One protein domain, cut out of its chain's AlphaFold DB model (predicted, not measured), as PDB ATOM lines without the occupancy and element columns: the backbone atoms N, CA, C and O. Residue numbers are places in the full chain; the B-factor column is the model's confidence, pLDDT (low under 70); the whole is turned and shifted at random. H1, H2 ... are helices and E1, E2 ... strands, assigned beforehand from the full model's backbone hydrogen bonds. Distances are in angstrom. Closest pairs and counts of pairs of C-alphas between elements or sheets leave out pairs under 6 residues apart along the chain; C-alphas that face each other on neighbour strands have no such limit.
ATOM      1  N   ASP A 220     217.522 256.500 198.477       95.25
ATOM      2  CA  ASP A 220     216.750 256.181 199.679       95.25
ATOM      3  C   ASP A 220     216.283 254.722 199.729       95.25
ATOM      4  O   ASP A 220     216.348 254.079 200.777       95.25
ATOM      5  N   TYR A 221     215.910 254.139 198.585       92.38
ATOM      6  CA  TYR A 221     215.539 252.721 198.525       92.38
ATOM      7  C   TYR A 221     216.702 251.795 198.926       92.38
ATOM      8  O   TYR A 221     216.496 250.813 199.634       92.38
ATOM      9  N   LYS A 222     217.950 252.135 198.575       93.81
ATOM     10  CA  LYS A 222     219.124 251.351 199.008       93.81
ATOM     11  C   LYS A 222     219.348 251.463 200.517       93.81
ATOM     12  O   LYS A 222     219.817 250.511 201.144       93.81
ATOM     13  N   ARG A 223     219.027 252.622 201.111       95.62
ATOM     14  CA  ARG A 223     219.036 252.806 202.573       95.62
ATOM     15  C   ARG A 223     217.968 251.920 203.219       95.62
ATOM     16  O   ARG A 223     218.271 251.225 204.183       95.62
ATOM     17  N   TYR A 224     216.776 251.858 202.626       95.56
ATOM     18  CA  TYR A 224     215.695 250.973 203.063       95.56
ATOM     19  C   TYR A 224     216.076 249.487 203.006       95.56
ATOM     20  O   TYR A 224     215.905 248.781 203.999       95.56
ATOM     21  N   GLU A 225     216.656 249.012 201.899       95.06
ATOM     22  CA  GLU A 225     217.123 247.619 201.781       95.06
ATOM     23  C   GLU A 225     218.139 247.278 202.880       95.06
ATOM     24  O   GLU A 225     218.021 246.260 203.567       95.06
ATOM     25  N   LYS A 226     219.090 248.186 203.127       96.56
ATOM     26  CA  LYS A 226     220.058 248.037 204.217       96.56
ATOM     27  C   LYS A 226     219.383 248.011 205.591       96.56
ATOM     28  O   LYS A 226     219.800 247.232 206.454       96.56
ATOM     29  N   ASP A 227     218.373 248.848 205.820       96.00
ATOM     30  CA  ASP A 227     217.643 248.889 207.088       96.00
ATOM     31  C   ASP A 227     216.895 247.578 207.354       96.00
ATOM     32  O   ASP A 227     216.964 247.047 208.469       96.00
ATOM     33  N   ILE A 228     216.219 247.027 206.340       95.50
ATOM     34  CA  ILE A 228     215.515 245.743 206.454       95.50
ATOM     35  C   ILE A 228     216.460 244.650 206.947       95.50
ATOM     36  O   ILE A 228     216.119 243.907 207.871       95.50
ATOM     37  N   ASP A 229     217.636 244.549 206.332       93.75
ATOM     38  CA  ASP A 229     218.561 243.450 206.596       93.75
ATOM     39  C   ASP A 229     219.307 243.617 207.924       93.75
ATOM     40  O   ASP A 229     219.643 242.632 208.585       93.75
ATOM     41  N   SER A 230     219.565 244.859 208.339       94.12
ATOM     42  CA  SER A 230     220.424 245.135 209.494       94.12
ATOM     43  C   SER A 230     219.663 245.424 210.788       94.12
ATOM     44  O   SER A 230     220.129 245.054 211.870       94.12
ATOM     45  N   ILE A 231     218.513 246.100 210.713       93.94
ATOM     46  CA  ILE A 231     217.862 246.695 211.891       93.94
ATOM     47  C   ILE A 231     216.373 246.378 211.997       93.94
ATOM     48  O   ILE A 231     215.741 246.853 212.939       93.94
ATOM     49  N   CYS A 232     215.820 245.545 211.115       95.75
ATOM     50  CA  CYS A 232     214.417 245.149 211.183       95.75
ATOM     51  C   CYS A 232     214.217 243.702 211.663       95.75
ATOM     52  O   CYS A 232     215.094 242.844 211.551       95.75
ATOM     53  N   LYS A 233     213.029 243.418 212.204       96.00
ATOM     54  CA  LYS A 233     212.474 242.068 212.365       96.00
ATOM     55  C   LYS A 233     211.257 241.952 211.442       96.00
ATOM     56  O   LYS A 233     210.358 242.791 211.500       96.00
ATOM     57  N   LYS A 234     211.223 240.906 210.619       95.50
ATOM     58  CA  LYS A 234     210.081 240.564 209.759       95.50
ATOM     59  C   LYS A 234     209.182 239.597 210.520       95.50
ATOM     60  O   LYS A 234     209.684 238.611 211.061       95.50
ATOM     61  N   LYS A 235     207.881 239.867 210.581       93.50
ATOM     62  CA  LYS A 235     206.899 238.975 211.213       93.50
ATOM     63  C   LYS A 235     205.629 238.914 210.376       93.50
ATOM     64  O   LYS A 235     205.331 239.843 209.637       93.50
ATOM     65  N   ILE A 236     204.867 237.845 210.551       91.06
ATOM     66  CA  ILE A 236     203.451 237.825 210.193       91.06
ATOM     67  C   ILE A 236     202.695 238.082 211.491       91.06
ATOM     68  O   ILE A 236     202.921 237.396 212.488       91.06
ATOM     69  N   VAL A 237     201.849 239.105 211.493       91.25
ATOM     70  CA  VAL A 237     201.022 239.481 212.646       91.25
ATOM     71  C   VAL A 237     199.570 239.429 212.228       91.25
ATOM     72  O   VAL A 237     199.264 239.454 211.037       91.25
ATOM     73  N   ARG A 238     198.664 239.368 213.195       86.69
ATOM     74  CA  ARG A 238     197.246 239.292 212.892       86.69
ATOM     75  C   ARG A 238     196.519 240.507 213.453       86.69
ATOM     76  O   ARG A 238     196.621 240.781 214.644       86.69
ATOM     77  N   LEU A 239     195.830 241.253 212.592       91.00
ATOM     78  CA  LEU A 239     195.238 242.550 212.936       91.00
ATOM     79  C   LEU A 239     193.745 242.600 212.644       91.00
ATOM     80  O   LEU A 239     193.331 242.036 211.630       91.00
ATOM     81  N   PRO A 240     192.938 243.266 213.489       88.00
ATOM     82  CA  PRO A 240     191.511 243.422 213.249       88.00
ATOM     83  C   PRO A 240     191.192 243.954 211.851       88.00
ATOM     84  O   PRO A 240     191.947 244.754 211.303       88.00
ATOM     85  N   VAL A 241     190.060 243.528 211.292       88.88
ATOM     86  CA  VAL A 241     189.545 243.951 209.983       88.88
ATOM     87  C   VAL A 241     188.450 245.005 210.171       88.88
ATOM     88  O   VAL A 241     187.551 244.842 211.001       88.88
ATOM     89  N   LYS A 242     188.518 246.084 209.388       87.56
ATOM     90  CA  LYS A 242     187.527 247.164 209.331       87.56
ATOM     91  C   LYS A 242     186.145 246.593 209.004       87.56
ATOM     92  O   LYS A 242     186.017 245.676 208.192       87.56
ATOM     93  N   ASP A 243     185.120 247.112 209.675       80.69
ATOM     94  CA  ASP A 243     183.698 246.778 209.467       80.69
ATOM     95  C   ASP A 243     183.323 245.292 209.630       80.69
ATOM     96  O   ASP A 243     182.206 244.876 209.313       80.69
ATOM     97  N   LYS A 244     184.235 244.465 210.160       74.56
ATOM     98  CA  LYS A 244     184.019 243.036 210.410       74.56
ATOM     99  C   LYS A 244     184.411 242.701 211.840       74.56
ATOM    100  O   LYS A 244     185.479 242.152 212.099       74.56
ATOM    101  N   ALA A 245     183.516 243.028 212.771       64.88
ATOM    102  CA  ALA A 245     183.713 242.783 214.196       64.88
ATOM    103  C   ALA A 245     184.148 241.331 214.470       64.88
ATOM    104  O   ALA A 245     183.462 240.374 214.084       64.88
ATOM    105  N   GLY A 246     185.298 241.198 215.133       62.91
ATOM    106  CA  GLY A 246     185.909 239.924 215.501       62.91
ATOM    107  C   GLY A 246     186.693 239.209 214.405       62.91
ATOM    108  O   GLY A 246     187.255 238.155 214.651       62.91
ATOM    109  N   MET A 247     186.771 239.754 213.193       71.75
ATOM    110  CA  MET A 247     187.669 239.211 212.178       71.75
ATOM    111  C   MET A 247     189.031 239.877 212.324       71.75
ATOM    112  O   MET A 247     189.108 241.102 212.277       71.75
ATOM    113  N   LEU A 248     190.105 239.096 212.444       78.31
ATOM    114  CA  LEU A 248     191.449 239.605 212.189       78.31
ATOM    115  C   LEU A 248     191.985 239.016 210.869       78.31
ATOM    116  O   LEU A 248     191.429 238.067 210.303       78.31
ATOM    117  N   LYS A 249     193.066 239.592 210.357       85.50
ATOM    118  CA  LYS A 249     193.726 239.202 209.114       85.50
ATOM    119  C   LYS A 249     195.226 239.126 209.342       85.50
ATOM    120  O   LYS A 249     195.814 240.052 209.902       85.50
ATOM    121  N   SER A 250     195.831 238.030 208.894       88.25
ATOM    122  CA  SER A 250     197.284 237.895 208.853       88.25
ATOM    123  C   SER A 250     197.858 238.866 207.830       88.25
ATOM    124  O   SER A 250     197.433 238.875 206.674       88.25
ATOM    125  N   VAL A 251     198.809 239.682 208.264       94.12
ATOM    126  CA  VAL A 251     199.494 240.663 207.430       94.12
ATOM    127  C   VAL A 251     200.991 240.644 207.702       94.12
ATOM    128  O   VAL A 251     201.434 240.339 208.813       94.12
ATOM    129  N   ASP A 252     201.768 241.003 206.685       96.94
ATOM    130  CA  ASP A 252     203.202 241.192 206.841       96.94
ATOM    131  C   ASP A 252     203.483 242.440 207.682       96.94
ATOM    132  O   ASP A 252     202.912 243.515 207.471       96.94
ATOM    133  N   ALA A 253     204.381 242.275 208.645       97.31
ATOM    134  CA  ALA A 253     204.771 243.283 209.608       97.31
ATOM    135  C   ALA A 253     206.282 243.488 209.626       97.31
ATOM    136  O   ALA A 253     207.060 242.525 209.619       97.31
ATOM    137  N   LEU A 254     206.684 244.753 209.719       97.44
ATOM    138  CA  LEU A 254     208.079 245.154 209.821       97.44
ATOM    139  C   LEU A 254     208.312 245.946 211.109       97.44
ATOM    140  O   LEU A 254     207.696 246.986 211.338       97.44
ATOM    141  N   PHE A 255     209.201 245.431 211.955       96.94
ATOM    142  CA  PHE A 255     209.571 246.042 213.231       96.94
ATOM    143  C   PHE A 255     210.991 246.575 213.155       96.94
ATOM    144  O   PHE A 255     211.943 245.792 213.139       96.94
ATOM    145  N   TRP A 256     211.147 247.892 213.150       95.25
ATOM    146  CA  TRP A 256     212.454 248.521 213.275       95.25
ATOM    147  C   TRP A 256     212.932 248.460 214.728       95.25
ATOM    148  O   TRP A 256     212.173 248.701 215.663       95.25
ATOM    149  N   LYS A 257     214.214 248.142 214.925       91.25
ATOM    150  CA  LYS A 257     214.863 248.112 216.250       91.25
ATOM    151  C   LYS A 257     215.372 249.488 216.694       91.25
ATOM    152  O   LYS A 257     215.666 249.681 217.868       91.25
ATOM    153  N   LYS A 258     215.542 250.406 215.745       90.25
ATOM    154  CA  LYS A 258     215.974 251.798 215.922       90.25
ATOM    155  C   LYS A 258     215.471 252.630 214.743       90.25
ATOM    156  O   LYS A 258     214.958 252.050 213.788       90.25
ATOM    157  N   GLU A 259     215.639 253.942 214.818       91.62
ATOM    158  CA  GLU A 259     215.192 254.868 213.778       91.62
ATOM    159  C   GLU A 259     215.674 254.440 212.373       91.62
ATOM    160  O   GLU A 259     216.850 254.068 212.226       91.62
ATOM    161  N   PRO A 260     214.777 254.419 211.365       94.19
ATOM    162  CA  PRO A 260     215.143 254.133 209.982       94.19
ATOM    163  C   PRO A 260     216.169 255.143 209.457       94.19
ATOM    164  O   PRO A 260     216.087 256.330 209.753       94.19
ATOM    165  N   SER A 261     217.112 254.686 208.633       93.69
ATOM    166  CA  SER A 261     218.027 255.577 207.907       93.69
ATOM    167  C   SER A 261     217.451 256.075 206.578       93.69
ATOM    168  O   SER A 261     217.985 257.013 205.981       93.69
ATOM    169  N   CYS A 262     216.380 255.435 206.100       94.25
ATOM    170  CA  CYS A 262     215.619 255.867 204.935       94.25
ATOM    171  C   CYS A 262     214.460 256.807 205.298       94.25
ATOM    172  O   CYS A 262     213.742 256.631 206.288       94.25
ATOM    173  N   ILE A 263     214.236 257.781 204.426       93.94
ATOM    174  CA  ILE A 263     213.254 258.852 204.573       93.94
ATOM    175  C   ILE A 263     211.849 258.299 204.331       93.94
ATOM    176  O   ILE A 263     210.945 258.490 205.145       93.94
ATOM    177  N   LEU A 264     211.658 257.539 203.247       94.38
ATOM    178  CA  LEU A 264     210.347 257.015 202.848       94.38
ATOM    179  C   LEU A 264     210.062 255.612 203.410       94.38
ATOM    180  O   LEU A 264     209.311 254.842 202.811       94.38
ATOM    181  N   HIS A 265     210.623 255.280 204.576       94.31
ATOM    182  CA  HIS A 265     210.573 253.957 205.216       94.31
ATOM    183  C   HIS A 265     209.184 253.284 205.200       94.31
ATOM    184  O   HIS A 265     209.073 252.122 204.805       94.31
ATOM    185  N   LYS A 266     208.101 253.997 205.562       93.25
ATOM    186  CA  LYS A 266     206.722 253.453 205.533       93.25
ATOM    187  C   LYS A 266     206.266 253.103 204.119       93.25
ATOM    188  O   LYS A 266     205.642 252.067 203.904       93.25
ATOM    189  N   TYR A 267     206.551 253.978 203.162       93.12
ATOM    190  CA  TYR A 267     206.107 253.816 201.783       93.12
ATOM    191  C   TYR A 267     206.869 252.691 201.089       93.12
ATOM    192  O   TYR A 267     206.247 251.866 200.421       93.12
ATOM    193  N   TRP A 268     208.182 252.606 201.320       95.00
ATOM    194  CA  TRP A 268     208.982 251.489 200.839       95.00
ATOM    195  C   TRP A 268     208.483 250.166 201.397       95.00
ATOM    196  O   TRP A 268     208.183 249.267 200.614       95.00
ATOM    197  N   ALA A 269     208.255 250.093 202.711       95.06
ATOM    198  CA  ALA A 269     207.732 248.896 203.359       95.06
ATOM    199  C   ALA A 269     206.396 248.419 202.792       95.06
ATOM    200  O   ALA A 269     206.248 247.235 202.491       95.06
ATOM    201  N   ARG A 270     205.453 249.331 202.552       93.75
ATOM    202  CA  ARG A 270     204.155 248.998 201.945       93.75
ATOM    203  C   ARG A 270     204.260 248.570 200.479       93.75
ATOM    204  O   ARG A 270     203.380 247.874 199.990       93.75
ATOM    205  N   SER A 271     205.309 248.988 199.772       92.50
ATOM    206  CA  SER A 271     205.548 248.628 198.366       92.50
ATOM    207  C   SER A 271     206.478 247.421 198.176       92.50
ATOM    208  O   SER A 271     206.648 246.963 197.043       92.50
ATOM    209  N   ASP A 272     207.081 246.906 199.255       93.31
ATOM    210  CA  ASP A 272     208.117 245.877 199.177       93.31
ATOM    211  C   ASP A 272     207.542 244.506 198.790       93.31
ATOM    212  O   ASP A 272     206.949 243.775 199.594       93.31
ATOM    213  N   LYS A 273     207.780 244.122 197.535       92.00
ATOM    214  CA  LYS A 273     207.381 242.822 196.980       92.00
ATOM    215  C   LYS A 273     208.203 241.649 197.526       92.00
ATOM    216  O   LYS A 273     207.825 240.508 197.282       92.00
ATOM    217  N   ASN A 274     209.287 241.907 198.263       92.00
ATOM    218  CA  ASN A 274     210.084 240.888 198.955       92.00
ATOM    219  C   ASN A 274     209.558 240.572 200.368       92.00
ATOM    220  O   ASN A 274     210.160 239.775 201.094       92.00
ATOM    221  N   SER A 275     208.454 241.200 200.781       93.25
ATOM    222  CA  SER A 275     207.699 240.800 201.973       93.25
ATOM    223  C   SER A 275     207.248 239.328 201.885       93.25
ATOM    224  O   SER A 275     207.072 238.812 200.778       93.25
ATOM    225  N   PRO A 276     207.065 238.615 203.018       91.00
ATOM    226  CA  PRO A 276     206.751 237.180 203.021       91.00
ATOM    227  C   PRO A 276     205.570 236.753 202.134       91.00
ATOM    228  O   PRO A 276     205.611 235.679 201.536       91.00
ATOM    229  N   THR A 277     204.531 237.582 202.034       88.50
ATOM    230  CA  THR A 277     203.349 237.338 201.189       88.50
ATOM    231  C   THR A 277     203.418 238.036 199.828       88.50
ATOM    232  O   THR A 277     202.552 237.821 198.980       88.50
ATOM    233  N   GLY A 278     204.434 238.873 199.602       91.94
ATOM    234  CA  GLY A 278     204.611 239.666 198.387       91.94
ATOM    235  C   GLY A 278     203.655 240.856 198.249       91.94
ATOM    236  O   GLY A 278     203.628 241.485 197.189       91.94
ATOM    237  N   THR A 279     202.868 241.180 199.283       90.44
ATOM    238  CA  THR A 279     201.885 242.284 199.255       90.44
ATOM    239  C   THR A 279     202.381 243.589 199.878       90.44
ATOM    240  O   THR A 279     201.629 244.559 199.917       90.44
ATOM    241  N   GLY A 280     203.618 243.614 200.374       94.31
ATOM    242  CA  GLY A 280     204.165 244.693 201.194       94.31
ATOM    243  C   GLY A 280     203.902 244.483 202.684       94.31
ATOM    244  O   GLY A 280     202.968 243.783 203.079       94.31
ATOM    245  N   TYR A 281     204.721 245.115 203.526       96.75
ATOM    246  CA  TYR A 281     204.514 245.153 204.971       96.75
ATOM    247  C   TYR A 281     203.395 246.140 205.301       96.75
ATOM    248  O   TYR A 281     203.598 247.355 205.355       96.75
ATOM    249  N   ILE A 282     202.194 245.603 205.508       97.06
ATOM    250  CA  ILE A 282     201.001 246.383 205.847       97.06
ATOM    251  C   ILE A 282     201.162 247.046 207.208       97.06
ATOM    252  O   ILE A 282     200.725 248.181 207.362       97.06
ATOM    253  N   PHE A 283     201.778 246.365 208.176       97.88
ATOM    254  CA  PHE A 283     202.033 246.906 209.508       97.88
ATOM    255  C   PHE A 283     203.496 247.316 209.683       97.88
ATOM    256  O   PHE A 283     204.417 246.573 209.339       97.88
ATOM    257  N   THR A 284     203.715 248.477 210.293       97.56
ATOM    258  CA  THR A 284     205.043 248.995 210.625       97.56
ATOM    259  C   THR A 284     205.108 249.419 212.085       97.56
ATOM    260  O   THR A 284     204.244 250.165 212.550       97.56
ATOM    261  N   PHE A 285     206.170 249.012 212.770       97.19
ATOM    262  CA  PHE A 285     206.544 249.466 214.108       97.19
ATOM    263  C   PHE A 285     207.861 250.233 213.997       97.19
ATOM    264  O   PHE A 285     208.880 249.647 213.620       97.19
ATOM    265  N   ILE A 286     207.834 251.539 214.263       95.50
ATOM    266  CA  ILE A 286     208.950 252.450 213.981       95.50
ATOM    267  C   ILE A 286     209.304 253.224 215.254       95.50
ATOM    268  O   ILE A 286     208.540 254.104 215.657       95.50
ATOM    269  N   PRO A 287     210.437 252.913 215.901       92.50
ATOM    270  CA  PRO A 287     210.964 253.727 216.979       92.50
ATOM    271  C   PRO A 287     211.621 254.994 216.415       92.50
ATOM    272  O   PRO A 287     212.232 254.959 215.349       92.50
ATOM    273  N   TRP A 288     211.517 256.084 217.162       86.75
ATOM    274  CA  TRP A 288     212.094 257.394 216.860       86.75
ATOM    275  C   TRP A 288     213.032 257.839 217.977       86.75
ATOM    276  O   TRP A 288     213.002 257.284 219.083       86.75
ATOM    277  N   GLU A 289     213.863 258.841 217.684       71.94
ATOM    278  CA  GLU A 289     214.705 259.492 218.681       71.94
ATOM    279  C   GLU A 289     213.934 259.876 219.963       71.94
ATOM    280  O   GLU A 289     212.751 260.239 219.912       71.94
ATOM    281  N   PRO A 290     214.597 259.808 221.134       66.44
ATOM    282  CA  PRO A 290     213.949 260.075 222.407       66.44
ATOM    283  C   PRO A 290     213.367 261.486 222.483       66.44
ATOM    284  O   PRO A 290     214.056 262.474 222.213       66.44
ATOM    285  N   CYS A 291     212.128 261.605 222.961       66.25
ATOM    286  CA  CYS A 291     211.569 262.885 223.378       66.25
ATOM    287  C   CYS A 291     212.494 263.534 224.419       66.25
ATOM    288  O   CYS A 291     212.765 262.956 225.480       66.25
ATOM    289  N   ARG A 292     212.964 264.756 224.136       67.31
ATOM    290  CA  ARG A 292     213.754 265.540 225.093       67.31
ATOM    291  C   ARG A 292     212.911 265.826 226.329       67.31
ATOM    292  O   ARG A 292     211.941 266.579 226.263       67.31
ATOM    293  N   LEU A 293     213.308 265.243 227.453       70.62
ATOM    294  CA  LEU A 293     212.664 265.486 228.737       70.62
ATOM    295  C   LEU A 293     213.016 266.874 229.263       70.62
ATOM    296  O   LEU A 293     214.145 267.338 229.089       70.62
ATOM    297  N   ASP A 294     212.061 267.514 229.931       73.62
ATOM    298  CA  ASP A 294     212.336 268.717 230.712       73.62
ATOM    299  C   ASP A 294     213.258 268.413 231.911       73.62
ATOM    300  O   ASP A 294     213.502 267.258 232.270       73.62
ATOM    301  N   VAL A 295     213.821 269.466 232.507       77.38
ATOM    302  CA  VAL A 295     214.819 269.356 233.586       77.38
ATOM    303  C   VAL A 295     214.248 268.646 234.817       77.38
ATOM    304  O   VAL A 295     214.953 267.861 235.455       77.38
ATOM    305  N   ASP A 296     212.974 268.877 235.132       78.94
ATOM    306  CA  ASP A 296     212.319 268.284 236.298       78.94
ATOM    307  C   ASP A 296     212.118 266.776 236.109       78.94
ATOM    308  O   ASP A 296     212.419 265.987 237.010       78.94
ATOM    309  N   LYS A 297     211.720 266.350 234.906       79.12
ATOM    310  CA  LYS A 297     211.642 264.939 234.513       79.12
ATOM    311  C   LYS A 297     213.026 264.299 234.487       79.12
ATOM    312  O   LYS A 297     213.196 263.226 235.054       79.12
ATOM    313  N   GLN A 298     214.043 264.955 233.925       78.19
ATOM    314  CA  GLN A 298     215.419 264.434 233.964       78.19
ATOM    315  C   GLN A 298     215.892 264.189 235.404       78.19
ATOM    316  O   GLN A 298     216.461 263.138 235.708       78.19
ATOM    317  N   LYS A 299     215.610 265.129 236.312       81.88
ATOM    318  CA  LYS A 299     215.932 264.991 237.733       81.88
ATOM    319  C   LYS A 299     215.161 263.841 238.382       81.88
ATOM    320  O   LYS A 299     215.782 262.999 239.028       81.88
ATOM    321  N   MET A 300     213.847 263.767 238.164       81.69
ATOM    322  CA  MET A 300     212.992 262.700 238.697       81.69
ATOM    323  C   MET A 300     213.509 261.312 238.299       81.69
ATOM    324  O   MET A 300     213.618 260.423 239.138       81.69
ATOM    325  N   PHE A 301     213.868 261.116 237.032       77.75
ATOM    326  CA  PHE A 301     214.357 259.817 236.573       77.75
ATOM    327  C   PHE A 301     215.772 259.500 237.075       77.75
ATOM    328  O   PHE A 301     216.065 258.337 237.361       77.75
ATOM    329  N   SER A 302     216.629 260.514 237.233       80.69
ATOM    330  CA  SER A 302     217.955 260.356 237.842       80.69
ATOM    331  C   SER A 302     217.835 259.867 239.292       80.69
ATOM    332  O   SER A 302     218.517 258.923 239.694       80.69
ATOM    333  N   GLU A 303     216.888 260.427 240.052       83.12
ATOM    334  CA  GLU A 303     216.564 259.988 241.417       83.12
ATOM    335  C   GLU A 303     216.015 258.552 241.455       83.12
ATOM    336  O   GLU A 303     216.358 257.777 242.352       83.12
ATOM    337  N   LEU A 304     215.218 258.166 240.453       79.75
ATOM    338  CA  LEU A 304     214.675 256.811 240.302       79.75
ATOM    339  C   LEU A 304     215.676 255.804 239.709       79.75
ATOM    340  O   LEU A 304     215.358 254.618 239.628       79.75
ATOM    341  N   LYS A 305     216.882 256.248 239.318       80.31
ATOM    342  CA  LYS A 305     217.906 255.436 238.632       80.31
ATOM    343  C   LYS A 305     217.378 254.724 237.382       80.31
ATOM    344  O   LYS A 305     217.808 253.616 237.063       80.31
ATOM    345  N   ILE A 306     216.441 255.356 236.686       73.25
ATOM    346  CA  ILE A 306     215.943 254.874 235.398       73.25
ATOM    347  C   ILE A 306     216.917 255.388 234.334       73.25
ATOM    348  O   ILE A 306     217.273 256.563 234.356       73.25
ATOM    349  N   ASP A 307     217.381 254.533 233.422       65.94
ATOM    350  CA  ASP A 307     218.236 254.978 232.315       65.94
ATOM    351  C   ASP A 307     217.400 255.806 231.327       65.94
ATOM    352  O   ASP A 307     216.560 255.289 230.594       65.94
ATOM    353  N   ILE A 308     217.602 257.121 231.369       53.25
ATOM    354  CA  ILE A 308     216.767 258.132 230.707       53.25
ATOM    355  C   ILE A 308     217.223 258.463 229.293       53.25
ATOM    356  O   ILE A 308     216.631 259.321 228.640       53.25
ATOM    357  N   ASN A 309     218.253 257.793 228.777       52.91
ATOM    358  CA  ASN A 309     218.695 258.037 227.405       52.91
ATOM    359  C   ASN A 309     217.636 257.653 226.350       52.91
ATOM    360  O   ASN A 309     217.910 257.773 225.158       52.91
ATOM    361  N   ARG A 310     216.457 257.149 226.752       55.00
ATOM    362  CA  ARG A 310     215.409 256.634 225.866       55.00
ATOM    363  C   ARG A 310     214.008 256.804 226.460       55.00
ATOM    364  O   ARG A 310     213.442 255.854 226.991       55.00
ATOM    365  N   SER A 311     213.409 257.985 226.340       56.84
ATOM    366  CA  SER A 311     211.948 258.020 226.233       56.84
ATOM    367  C   SER A 311     211.599 257.375 224.885       56.84
ATOM    368  O   SER A 311     212.048 257.824 223.833       56.84
ATOM    369  N   ASN A 312     210.925 256.226 224.903       79.75
ATOM    370  CA  ASN A 312     210.760 255.435 223.683       79.75
ATOM    371  C   ASN A 312     209.580 255.997 222.897       79.75
ATOM    372  O   ASN A 312     208.428 255.688 223.195       79.75
ATOM    373  N   ARG A 313     209.843 256.849 221.906       89.19
ATOM    374  CA  ARG A 313     208.806 257.222 220.948       89.19
ATOM    375  C   ARG A 313     208.690 256.104 219.923       89.19
ATOM    376  O   ARG A 313     209.664 255.779 219.252       89.19
ATOM    377  N   VAL A 314     207.511 255.503 219.808       93.62
ATOM    378  CA  VAL A 314     207.226 254.465 218.814       93.62
ATOM    379  C   VAL A 314     205.937 254.816 218.095       93.62
ATOM    380  O   VAL A 314     204.917 255.059 218.732       93.62
ATOM    381  N   ILE A 315     205.989 254.777 216.766       95.19
ATOM    382  CA  ILE A 315     204.819 254.882 215.902       95.19
ATOM    383  C   ILE A 315     204.483 253.492 215.371       95.19
ATOM    384  O   ILE A 315     205.297 252.851 214.699       95.19
ATOM    385  N   LEU A 316     203.263 253.043 215.647       97.56
ATOM    386  CA  LEU A 316     202.687 251.819 215.111       97.56
ATOM    387  C   LEU A 316     201.665 252.226 214.054       97.56
ATOM    388  O   LEU A 316     200.787 253.039 214.320       97.56
ATOM    389  N   SER A 317     201.758 251.700 212.837       97.00
ATOM    390  CA  SER A 317     200.799 252.056 211.788       97.00
ATOM    391  C   SER A 317     200.513 250.910 210.841       97.00
ATOM    392  O   SER A 317     201.376 250.070 210.601       97.00
ATOM    393  N   VAL A 318     199.315 250.920 210.268       97.19
ATOM    394  CA  VAL A 318     198.923 250.064 209.146       97.19
ATOM    395  C   VAL A 318     198.815 250.880 207.857       97.19
ATOM    396  O   VAL A 318     198.722 252.106 207.905       97.19
ATOM    397  N   ASP A 319     198.840 250.230 206.692       95.44
ATOM    398  CA  ASP A 319     198.473 250.868 205.421       95.44
ATOM    399  C   ASP A 319     197.005 251.342 205.483       95.44
ATOM    400  O   ASP A 319     196.109 250.504 205.627       95.44
ATOM    401  N   PRO A 320     196.719 252.651 205.351       93.19
ATOM    402  CA  PRO A 320     195.356 253.176 205.363       93.19
ATOM    403  C   PRO A 320     194.466 252.606 204.256       93.19
ATOM    404  O   PRO A 320     193.250 252.523 204.439       93.19
ATOM    405  N   ASN A 321     195.070 252.162 203.147       93.06
ATOM    406  CA  ASN A 321     194.376 251.515 202.033       93.06
ATOM    407  C   ASN A 321     194.051 250.035 202.296       93.06
ATOM    408  O   ASN A 321     193.369 249.406 201.488       93.06
ATOM    409  N   SER A 322     194.558 249.462 203.390       94.62
ATOM    410  CA  SER A 322     194.220 248.102 203.795       94.62
ATOM    411  C   SER A 322     192.864 248.043 204.500       94.62
ATOM    412  O   SER A 322     192.310 249.040 204.979       94.62
ATOM    413  N   ASP A 323     192.339 246.829 204.590       94.69
ATOM    414  CA  ASP A 323     191.137 246.482 205.336       94.69
ATOM    415  C   ASP A 323     191.413 246.245 206.828       94.69
ATOM    416  O   ASP A 323     190.500 245.815 207.518       94.69
ATOM    417  N   VAL A 324     192.619 246.513 207.349       94.94
ATOM    418  CA  VAL A 324     192.953 246.333 208.775       94.94
ATOM    419  C   VAL A 324     193.122 247.659 209.519       94.94
ATOM    420  O   VAL A 324     193.279 248.717 208.912       94.94
ATOM    421  N   TYR A 325     193.058 247.603 210.849       95.19
ATOM    422  CA  TYR A 325     193.116 248.757 211.752       95.19
ATOM    423  C   TYR A 325     193.667 248.369 213.138       95.19
ATOM    424  O   TYR A 325     193.810 247.190 213.467       95.19
ATOM    425  N   LEU A 326     194.011 249.375 213.943       95.62
ATOM    426  CA  LEU A 326     194.666 249.266 215.255       95.62
ATOM    427  C   LEU A 326     193.750 249.718 216.404       95.62
ATOM    428  O   LEU A 326     194.221 250.169 217.449       95.62
ATOM    429  N   LYS A 327     192.428 249.646 216.214       91.75
ATOM    430  CA  LYS A 327     191.464 250.096 217.223       91.75
ATOM    431  C   LYS A 327     191.699 249.374 218.552       91.75
ATOM    432  O   LYS A 327     191.875 248.164 218.581       91.75
ATOM    433  N   ASN A 328     191.667 250.132 219.646       90.69
ATOM    434  CA  ASN A 328     191.955 249.709 221.026       90.69
ATOM    435  C   ASN A 328     193.435 249.443 221.360       90.69
ATOM    436  O   ASN A 328     193.757 249.362 222.544       90.69
ATOM    437  N   LEU A 329     194.358 249.386 220.391       95.00
ATOM    438  CA  LEU A 329     195.785 249.204 220.692       95.00
ATOM    439  C   LEU A 329     196.346 250.365 221.528       95.00
ATOM    440  O   LEU A 329     197.038 250.125 222.513       95.00
ATOM    441  N   GLY A 330     196.003 251.612 221.184       95.50
ATOM    442  CA  GLY A 330     196.408 252.787 221.969       95.50
ATOM    443  C   GLY A 330     195.879 252.749 223.409       95.50
ATOM    444  O   GLY A 330     196.598 253.083 224.342       95.50
ATOM    445  N   GLN A 331     194.658 252.248 223.609       94.12
ATOM    446  CA  GLN A 331     194.055 252.096 224.939       94.12
ATOM    447  C   GLN A 331     194.774 251.021 225.763       94.12
ATOM    448  O   GLN A 331     195.013 251.201 226.956       94.12
ATOM    449  N   LEU A 332     195.141 249.906 225.123       93.38
ATOM    450  CA  LEU A 332     195.903 248.841 225.769       93.38
ATOM    451  C   LEU A 332     197.299 249.331 226.171       93.38
ATOM    452  O   LEU A 332     197.721 249.109 227.303       93.38
ATOM    453  N   LEU A 333     197.991 250.047 225.283       96.50
ATOM    454  CA  LEU A 333     199.283 250.662 225.590       96.50
ATOM    455  C   LEU A 333     199.170 251.662 226.749       96.50
ATOM    456  O   LEU A 333     199.979 251.615 227.670       96.50
ATOM    457  N   GLU A 334     198.117 252.482 226.776       96.19
ATOM    458  CA  GLU A 334     197.844 253.410 227.879       96.19
ATOM    459  C   GLU A 334     197.597 252.695 229.219       96.19
ATOM    460  O   GLU A 334     198.078 253.142 230.263       96.19
ATOM    461  N   LYS A 335     196.893 251.554 229.204       94.25
ATOM    462  CA  LYS A 335     196.700 250.705 230.394       94.25
ATOM    463  C   LYS A 335     198.050 250.249 230.954       94.25
ATOM    464  O   LYS A 335     198.278 250.383 232.158       94.25
ATOM    465  N   TYR A 336     198.947 249.758 230.098       94.62
ATOM    466  CA  TYR A 336     200.290 249.324 230.497       94.62
ATOM    467  C   TYR A 336     201.182 250.484 230.956       94.62
ATOM    468  O   TYR A 336     201.890 250.352 231.954       94.62
ATOM    469  N   GLU A 337     201.089 251.643 230.303       94.44
ATOM    470  CA  GLU A 337     201.773 252.875 230.713       94.44
ATOM    471  C   GLU A 337     201.368 253.276 232.143       94.44
ATOM    472  O   GLU A 337     202.212 253.501 233.011       94.44
ATOM    473  N   CYS A 338     200.064 253.272 232.435       93.31
ATOM    474  CA  CYS A 338     199.530 253.575 233.764       93.31
ATOM    475  C   CYS A 338     199.942 252.547 234.833       93.31
ATOM    476  O   CYS A 338     200.146 252.921 235.991       93.31
ATOM    477  N   ILE A 339     200.067 251.261 234.480       93.00
ATOM    478  CA  ILE A 339     200.620 250.236 235.383       93.00
ATOM    479  C   ILE A 339     202.078 250.577 235.715       93.00
ATOM    480  O   ILE A 339     202.440 250.617 236.893       93.00
ATOM    481  N   LYS A 340     202.884 250.930 234.705       92.44
ATOM    482  CA  LYS A 340     204.291 251.315 234.889       92.44
ATOM    483  C   LYS A 340     204.447 252.561 235.764       92.44
ATOM    484  O   LYS A 340     205.290 252.583 236.660       92.44
ATOM    485  N   GLU A 341     203.603 253.578 235.574       91.81
ATOM    486  CA  GLU A 341     203.579 254.774 236.433       91.81
ATOM    487  C   GLU A 341     203.341 254.424 237.911       91.81
ATOM    488  O   GLU A 341     203.976 255.004 238.800       91.81
ATOM    489  N   LYS A 342     202.433 253.475 238.179       92.88
ATOM    490  CA  LYS A 342     202.111 253.011 239.538       92.88
ATOM    491  C   LYS A 342     203.256 252.219 240.155       92.88
ATOM    492  O   LYS A 342     203.603 252.471 241.310       92.88
ATOM    493  N   GLU A 343     203.877 251.321 239.393       91.44
ATOM    494  CA  GLU A 343     205.062 250.564 239.825       91.44
ATOM    495  C   GLU A 343     206.217 251.495 240.218       91.44
ATOM    496  O   GLU A 343     206.856 251.304 241.257       91.44
ATOM    497  N   LEU A 344     206.429 252.550 239.428       89.25
ATOM    498  CA  LEU A 344     207.460 253.566 239.651       89.25
ATOM    499  C   LEU A 344     207.057 254.648 240.670       89.25
ATOM    500  O   LEU A 344     207.896 255.461 241.058       89.25
ATOM    501  N   LYS A 345     205.799 254.658 241.136       91.38
ATOM    502  CA  LYS A 345     205.238 255.641 242.087       91.38
ATOM    503  C   LYS A 345     205.344 257.098 241.604       91.38
ATOM    504  O   LYS A 345     205.612 258.014 242.390       91.38
ATOM    505  N   ILE A 346     205.104 257.308 240.310       88.69
ATOM    506  CA  ILE A 346     205.135 258.620 239.630       88.69
ATOM    507  C   ILE A 346     203.790 259.012 239.004       88.69
ATOM    508  O   ILE A 346     203.721 259.961 238.222       88.69
ATOM    509  N   GLU A 347     202.716 258.307 239.361       88.00
ATOM    510  CA  GLU A 347     201.345 258.633 238.958       88.00
ATOM    511  C   GLU A 347     201.019 260.112 239.252       88.00
ATOM    512  O   GLU A 347     201.234 260.608 240.360       88.00
ATOM    513  N   GLY A 348     200.561 260.835 238.224       85.38
ATOM    514  CA  GLY A 348     200.263 262.274 238.288       85.38
ATOM    515  C   GLY A 348     201.482 263.209 238.291       85.38
ATOM    516  O   GLY A 348     201.305 264.420 238.209       85.38
ATOM    517  N   LYS A 349     202.712 262.677 238.367       86.44
ATOM    518  CA  LYS A 349     203.962 263.450 238.211       86.44
ATOM    519  C   LYS A 349     204.504 263.387 236.786       86.44
ATOM    520  O   LYS A 349     205.094 264.350 236.310       86.44
ATOM    521  N   TRP A 350     204.332 262.246 236.118       86.06
ATOM    522  CA  TRP A 350     204.804 262.038 234.746       86.06
ATOM    523  C   TRP A 350     203.952 262.786 233.711       86.06
ATOM    524  O   TRP A 350     204.482 263.483 232.838       86.06
ATOM    525  N   ARG A 351     202.629 262.652 233.853       88.56
ATOM    526  CA  ARG A 351     201.598 263.248 232.998       88.56
ATOM    527  C   ARG A 351     200.527 263.898 233.859       88.56
ATOM    528  O   ARG A 351     200.188 263.378 234.927       88.56
ATOM    529  N   ASP A 352     200.017 265.029 233.389       85.56
ATOM    530  CA  ASP A 352     199.007 265.798 234.107       85.56
ATOM    531  C   ASP A 352     197.641 265.113 233.992       85.56
ATOM    532  O   ASP A 352     197.221 264.690 232.915       85.56
ATOM    533  N   ARG A 353     196.953 264.999 235.129       87.44
ATOM    534  CA  ARG A 353     195.631 264.373 235.264       87.44
ATOM    535  C   ARG A 353     194.511 265.384 235.508       87.44
ATOM    536  O   ARG A 353     193.357 264.986 235.631       87.44
ATOM    537  N   GLY A 354     194.837 266.676 235.589       82.94
ATOM    538  CA  GLY A 354     193.867 267.756 235.770       82.94
ATOM    539  C   GLY A 354     193.040 268.050 234.518       82.94
ATOM    540  O   GLY A 354     191.921 268.545 234.626       82.94
ATOM    541  N   ILE A 355     193.567 267.720 233.337       80.12
ATOM    542  CA  ILE A 355     192.895 267.886 232.046       80.12
ATOM    543  C   ILE A 355     192.944 266.546 231.314       80.12
ATOM    544  O   ILE A 355     193.996 265.920 231.232       80.12
ATOM    545  N   LEU A 356     191.813 266.094 230.780       83.94
ATOM    546  CA  LEU A 356     191.756 264.877 229.973       83.94
ATOM    547  C   LEU A 356     191.861 265.235 228.496       83.94
ATOM    548  O   LEU A 356     191.149 266.126 228.030       83.94
ATOM    549  N   ARG A 357     192.706 264.513 227.749       82.88
ATOM    550  CA  ARG A 357     192.762 264.671 226.287       82.88
ATOM    551  C   ARG A 357     191.478 264.175 225.619       82.88
ATOM    552  O   ARG A 357     190.994 264.808 224.687       82.88
ATOM    553  N   TYR A 358     190.925 263.064 226.109       85.06
ATOM    554  CA  TYR A 358     189.683 262.464 225.619       85.06
ATOM    555  C   TYR A 358     188.674 262.297 226.755       85.06
ATOM    556  O   TYR A 358     189.038 261.925 227.868       85.06
ATOM    557  N   GLN A 359     187.391 262.511 226.458       85.62
ATOM    558  CA  GLN A 359     186.280 262.320 227.401       85.62
ATOM    559  C   GLN A 359     185.845 260.843 227.469       85.62
ATOM    560  O   GLN A 359     184.666 260.519 227.351       85.62
ATOM    561  N   GLU A 360     186.807 259.930 227.609       85.88
ATOM    562  CA  GLU A 360     186.586 258.479 227.654       85.88
ATOM    563  C   GLU A 360     187.178 257.891 228.935       85.88
ATOM    564  O   GLU A 360     188.205 258.351 229.425       85.88
ATOM    565  N   SER A 361     186.555 256.838 229.471       88.31
ATOM    566  CA  SER A 361     186.894 256.291 230.793       88.31
ATOM    567  C   SER A 361     188.317 255.737 230.915       88.31
ATOM    568  O   SER A 361     188.832 255.633 232.024       88.31
ATOM    569  N   TRP A 362     188.947 255.352 229.802       89.06
ATOM    570  CA  TRP A 362     190.324 254.850 229.792       89.06
ATOM    571  C   TRP A 362     191.367 255.980 229.771       89.06
ATOM    572  O   TRP A 362     192.513 255.761 230.162       89.06
ATOM    573  N   CYS A 363     190.989 257.188 229.340       91.56
ATOM    574  CA  CYS A 363     191.881 258.337 229.264       91.56
ATOM    575  C   CYS A 363     191.898 259.055 230.616       91.56
ATOM    576  O   CYS A 363     190.931 259.707 231.000       91.56
ATOM    577  N   THR A 364     193.010 258.953 231.341       91.88
ATOM    578  CA  THR A 364     193.136 259.489 232.711       91.88
ATOM    579  C   THR A 364     194.053 260.711 232.816       91.88
ATOM    580  O   THR A 364     194.318 261.181 233.921       91.88
ATOM    581  N   ASN A 365     194.569 261.207 231.689       91.75
ATOM    582  CA  ASN A 365     195.562 262.279 231.627       91.75
ATOM    583  C   ASN A 365     195.473 263.092 230.315       91.75
ATOM    584  O   ASN A 365     194.677 262.777 229.424       91.75
ATOM    585  N   ASN A 366     196.272 264.157 230.204       86.50
ATOM    586  CA  ASN A 366     196.294 265.075 229.056       86.50
ATOM    587  C   ASN A 366     197.210 264.633 227.898       86.50
ATOM    588  O   ASN A 366     197.248 265.288 226.852       86.50
ATOM    589  N   ASP A 367     197.961 263.547 228.074       89.12
ATOM    590  CA  ASP A 367     198.942 263.046 227.113       89.12
ATOM    591  C   ASP A 367     198.923 261.503 227.039       89.12
ATOM    592  O   ASP A 367     199.943 260.850 227.274       89.12
ATOM    593  N   PRO A 368     197.755 260.880 226.772       93.38
ATOM    594  CA  PRO A 368     197.672 259.439 226.595       93.38
ATOM    595  C   PRO A 368     198.315 259.015 225.271       93.38
ATOM    596  O   PRO A 368     198.520 259.844 224.375       93.38
ATOM    597  N   TRP A 369     198.538 257.710 225.104       94.88
ATOM    598  CA  TRP A 369     198.802 257.131 223.783       94.88
ATOM    599  C   TRP A 369     197.737 257.583 222.767       94.88
ATOM    600  O   TRP A 369     196.529 257.519 223.023       94.88
ATOM    601  N   PHE A 370     198.181 258.065 221.603       92.19
ATOM    602  CA  PHE A 370     197.279 258.446 220.518       92.19
ATOM    603  C   PHE A 370     196.745 257.180 219.850       92.19
ATOM    604  O   PHE A 370     197.532 256.350 219.412       92.19
ATOM    605  N   ASP A 371     195.425 257.021 219.755       91.06
ATOM    606  CA  ASP A 371     194.795 255.784 219.273       91.06
ATOM    607  C   ASP A 371     194.379 255.822 217.794       91.06
ATOM    608  O   ASP A 371     193.795 254.862 217.295       91.06
ATOM    609  N   GLY A 372     194.658 256.922 217.088       90.06
ATOM    610  CA  GLY A 372     194.376 257.041 215.658       90.06
ATOM    611  C   GLY A 372     192.914 257.243 215.301       90.06
ATOM    612  O   GLY A 372     192.580 257.084 214.129       90.06
ATOM    613  N   ARG A 373     192.035 257.574 216.255       87.94
ATOM    614  CA  ARG A 373     190.590 257.757 216.006       87.94
ATOM    615  C   ARG A 373     190.274 258.683 214.823       87.94
ATOM    616  O   ARG A 373     189.476 258.300 213.979       87.94
ATOM    617  N   SER A 374     190.991 259.802 214.686       82.44
ATOM    618  CA  SER A 374     190.834 260.761 213.576       82.44
ATOM    619  C   SER A 374     191.347 260.246 212.225       82.44
ATOM    620  O   SER A 374     191.110 260.860 211.193       82.44
ATOM    621  N   PHE A 375     192.020 259.092 212.218       85.88
ATOM    622  CA  PHE A 375     192.600 258.439 211.046       85.88
ATOM    623  C   PHE A 375     192.074 257.007 210.887       85.88
ATOM    624  O   PHE A 375     192.806 256.111 210.471       85.88
ATOM    625  N   ASN A 376     190.816 256.738 211.256       88.25
ATOM    626  CA  ASN A 376     190.214 255.398 211.169       88.25
ATOM    627  C   ASN A 376     191.042 254.301 211.870       88.25
ATOM    628  O   ASN A 376     191.092 253.153 211.420       88.25
ATOM    629  N   TYR A 377     191.715 254.663 212.965       93.31
ATOM    630  CA  TYR A 377     192.587 253.795 213.753       93.31
ATOM    631  C   TYR A 377     193.739 253.172 212.941       93.31
ATOM    632  O   TYR A 377     194.146 252.044 213.211       93.31
ATOM    633  N   THR A 378     194.272 253.860 211.923       95.06
ATOM    634  CA  THR A 378     195.392 253.331 211.115       95.06
ATOM    635  C   THR A 378     196.770 253.624 211.705       95.06
ATOM    636  O   THR A 378     197.776 253.138 211.186       95.06
ATOM    637  N   ILE A 379     196.843 254.421 212.767       94.94
ATOM    638  CA  ILE A 379     198.085 254.836 213.417       94.94
ATOM    639  C   ILE A 379     197.894 254.909 214.932       94.94
ATOM    640  O   ILE A 379     196.838 255.294 215.412       94.94
ATOM    641  N   VAL A 380     198.931 254.548 215.672       96.69
ATOM    642  CA  VAL A 380     199.067 254.728 217.112       96.69
ATOM    643  C   VAL A 380     200.432 255.374 217.344       96.69
ATOM    644  O   VAL A 380     201.430 254.895 216.805       96.69
ATOM    645  N   ASP A 381     200.478 256.468 218.101       94.25
ATOM    646  CA  ASP A 381     201.723 257.186 218.429       94.25
ATOM    647  C   ASP A 381     201.874 257.291 219.950       94.25
ATOM    648  O   ASP A 381     200.884 257.344 220.693       94.25
ATOM    649  N   ALA A 382     203.124 257.299 220.398       93.44
ATOM    650  CA  ALA A 382     203.484 257.433 221.797       93.44
ATOM    651  C   ALA A 382     203.067 258.811 222.358       93.44
ATOM    652  O   ALA A 382     202.917 259.775 221.599       93.44
ATOM    653  N   PRO A 383     202.907 258.936 223.690       90.56
ATOM    654  CA  PRO A 383     202.716 260.223 224.357       90.56
ATOM    655  C   PRO A 383     203.775 261.262 223.962       90.56
ATOM    656  O   PRO A 383     204.928 260.909 223.693       90.56
ATOM    657  N   ARG A 384     203.440 262.558 224.008       83.00
ATOM    658  CA  ARG A 384     204.399 263.647 223.725       83.00
ATOM    659  C   ARG A 384     205.557 263.664 224.718       83.00
ATOM    660  O   ARG A 384     206.692 263.944 224.339       83.00
ATOM    661  N   ALA A 385     205.288 263.324 225.978       81.06
ATOM    662  CA  ALA A 385     206.313 263.124 227.002       81.06
ATOM    663  C   ALA A 385     207.235 261.915 226.722       81.06
ATOM    664  O   ALA A 385     208.275 261.776 227.367       81.06
ATOM    665  N   GLY A 386     206.873 261.073 225.751       85.69
ATOM    666  CA  GLY A 386     207.444 259.761 225.488       85.69
ATOM    667  C   GLY A 386     206.816 258.667 226.354       85.69
ATOM    668  O   GLY A 386     206.073 258.941 227.293       85.69
ATOM    669  N   SER A 387     207.111 257.412 226.017       90.25
ATOM    670  CA  SER A 387     206.642 256.231 226.750       90.25
ATOM    671  C   SER A 387     207.644 255.803 227.830       90.25
ATOM    672  O   SER A 387     208.855 255.774 227.572       90.25
ATOM    673  N   LEU A 388     207.141 255.425 229.010       90.25
ATOM    674  CA  LEU A 388     207.884 254.727 230.069       90.25
ATOM    675  C   LEU A 388     208.126 253.256 229.726       90.25
ATOM    676  O   LEU A 388     209.052 252.647 230.266       90.25
ATOM    677  N   LEU A 389     207.300 252.682 228.846       91.31
ATOM    678  CA  LEU A 389     207.523 251.341 228.315       91.31
ATOM    679  C   LEU A 389     208.763 251.341 227.410       91.31
ATOM    680  O   LEU A 389     208.943 252.223 226.564       91.31
ATOM    681  N   SER A 390     209.612 250.333 227.584       89.62
ATOM    682  CA  SER A 390     210.705 249.996 226.673       89.62
ATOM    683  C   SER A 390     210.182 249.572 225.301       89.62
ATOM    684  O   SER A 390     209.046 249.123 225.166       89.62
ATOM    685  N   ILE A 391     211.026 249.657 224.268       89.50
ATOM    686  CA  ILE A 391     210.675 249.190 222.915       89.50
ATOM    687  C   ILE A 391     210.197 247.728 222.938       89.50
ATOM    688  O   ILE A 391     209.203 247.402 222.294       89.50
ATOM    689  N   ASP A 392     210.862 246.869 223.717       90.69
ATOM    690  CA  ASP A 392     210.477 245.462 223.854       90.69
ATOM    691  C   ASP A 392     209.148 245.300 224.615       90.69
ATOM    692  O   ASP A 392     208.338 244.456 224.239       90.69
ATOM    693  N   GLU A 393     208.873 246.114 225.644       93.50
ATOM    694  CA  GLU A 393     207.561 246.131 226.315       93.50
ATOM    695  C   GLU A 393     206.444 246.559 225.349       93.50
ATOM    696  O   GLU A 393     205.418 245.888 225.292       93.50
ATOM    697  N   ILE A 394     206.651 247.598 224.531       94.88
ATOM    698  CA  ILE A 394     205.671 248.047 223.521       94.88
ATOM    699  C   ILE A 394     205.451 246.951 222.464       94.88
ATOM    700  O   ILE A 394     204.307 246.659 222.107       94.88
ATOM    701  N   GLU A 395     206.522 246.305 221.981       94.31
ATOM    702  CA  GLU A 395     206.424 245.158 221.064       94.31
ATOM    703  C   GLU A 395     205.620 244.018 221.708       94.31
ATOM    704  O   GLU A 395     204.738 243.455 221.061       94.31
ATOM    705  N   ASN A 396     205.860 243.704 222.985       93.12
ATOM    706  CA  ASN A 396     205.139 242.651 223.705       93.12
ATOM    707  C   ASN A 396     203.650 242.969 223.881       93.12
ATOM    708  O   ASN A 396     202.827 242.090 223.627       93.12
ATOM    709  N   VAL A 397     203.301 244.209 224.242       94.25
ATOM    710  CA  VAL A 397     201.900 244.655 224.336       94.25
ATOM    711  C   VAL A 397     201.214 244.552 222.974       94.25
ATOM    712  O   VAL A 397     200.085 244.072 222.881       94.25
ATOM    713  N   PHE A 398     201.904 244.924 221.892       94.50
ATOM    714  CA  PHE A 398     201.381 244.730 220.542       94.50
ATOM    715  C   PHE A 398     201.171 243.244 220.212       94.50
ATOM    716  O   PHE A 398     200.129 242.874 219.681       94.50
ATOM    717  N   ILE A 399     202.129 242.369 220.525       90.56
ATOM    718  CA  ILE A 399     201.967 240.930 220.281       90.56
ATOM    719  C   ILE A 399     200.789 240.379 221.089       90.56
ATOM    720  O   ILE A 399     200.002 239.605 220.551       90.56
ATOM    721  N   GLU A 400     200.623 240.804 222.340       87.12
ATOM    722  CA  GLU A 400     199.478 240.436 223.173       87.12
ATOM    723  C   GLU A 400     198.145 240.901 222.576       87.12
ATOM    724  O   GLU A 400     197.195 240.121 222.537       87.12
ATOM    725  N   TYR A 401     198.095 242.122 222.039       88.06
ATOM    726  CA  TYR A 401     196.935 242.652 221.320       88.06
ATOM    727  C   TYR A 401     196.503 241.762 220.141       88.06
ATOM    728  O   TYR A 401     195.322 241.707 219.808       88.06
ATOM    729  N   THR A 402     197.433 241.020 219.529       84.81
ATOM    730  CA  THR A 402     197.137 240.098 218.413       84.81
ATOM    731  C   THR A 402     196.746 238.673 218.835       84.81
ATOM    732  O   THR A 402     196.510 237.816 217.971       84.81
ATOM    733  N   LYS A 403     196.719 238.378 220.141       85.44
ATOM    734  CA  LYS A 403     196.372 237.049 220.668       85.44
ATOM    735  C   LYS A 403     194.887 236.926 220.966       85.44
ATOM    736  O   LYS A 403     194.227 237.888 221.348       85.44
TER     737      LYS A 403
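This is residues 220 to 403 of the 808 residues of an uncharacterized protein of Clostridiales bacterium oral taxon 876 str. F0540 (UniProt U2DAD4). What shape does the domain make? A twisted sheet of five strands has H5 over one face and H2 over the other, while H4 begins near the sheet's E5 edge and runs away from it. H1 grazes the sheet, H3 is set off from it at one end of the longest axis, and the unnamed residues 344 to 378 fold back from the far end of H4 to E5. What is it built of? The printed part has 184 residues, with five named helices and five named strands in the order H1 E1 E2 H2 E3 H3 E4 H4 E5 H5; the class is mixed, helices and strands, with 87 of the 184 residues in named elements, under half. The sheet's order is E1, E2, E3, E4, E5, mixed. How large is it? It is compact, with a radius of gyration of the C-alphas of 16.9 A and spans of 48 by 38 by 25 A.

Which elements come first? Helix H1 is residues 220 to 231, 15.5 A long from C-alpha 220 at (216.750, 256.181, 199.679). Strand E1, residues 232 to 240, is 23.1 A long, and strand E2, residues 248 to 256, is 22.8 A. What follows? Helix H2 is residues 265 to 271, strand E3 residues 283 to 288, 16.3 A long, helix H3 residues 295 to 303, and strand E4 residues 313 to 318, 17.0 A long. Which elements come last? Helix H4, residues 329 to 343, is 21.3 A long from C-alpha 329 at (195.785, 249.204, 220.692). Strand E5 is residues 379 to 381, and helix H5, residues 391 to 401, is 15.3 A long, ending with C-alpha 401 at (196.935, 242.652, 221.320).

How do the strands pair? E1 and E2 form an antiparallel hairpin, with N 235 and O 253 2.9 A apart, within hydrogen-bond range; E1 bends by 60 degrees at residue 236 and E2 by 60 degrees at 251. E2 and E3 are parallel, with N 254 and O 283 at 2.9 A, and E2, H2, E3 form a strand-helix-strand unit, two parallel neighbour strands with a helix between, whose crossover is right-handed. E3 and E4 are antiparallel, with N 284 and O 317 at 2.8 A, as are E4 and E5, with N 380 and O 316 at 2.7 A. Which helices lie over the sheet? H2 lies over E3 at a height of 9.3 A and is only just not over E2, on which 2 of its 7 C-alphas fall. On the opposite face H5 lies over E3 at a height of 8.7 A, along the strands at 23 degrees on the local plane, and is only just not over E4, on which 2 of its 11 C-alphas fall. Where are the other helices? H4 is on the sheet with residues 329 to 333 and touches H5 at a steep tilt of 54 degrees, opposite ways, the closest C-alphas being those of Leu 333 and Val 397, 6.7 A apart. H1 only grazes the sheet with residues 226 to 231; with residues 221 to 224 alone it only just touches H2, with 3 pairs of C-alphas within 8 A, the closest those of Tyr 224 and His 265, 6.3 A apart. H3 is not on the sheet and touches no helix. Are the helix backbones complete? In H1, H2, H3, H4 and H5 every O i to N i+4 pair is within hydrogen-bond range.

How far does it reach? The two C-alphas farthest apart are those of Gly 278 and Glu 303, 49.1 A. Is there a cut, and which links are long? The printed part has no cut. The links from H2 to E3, 11 residues, and from H4 to E5, 35 residues, are long. Where is confidence low? The mean pLDDT of the printed part is 88.7; residues 245 to 246, 290 to 292 and 307 to 311 are under 70.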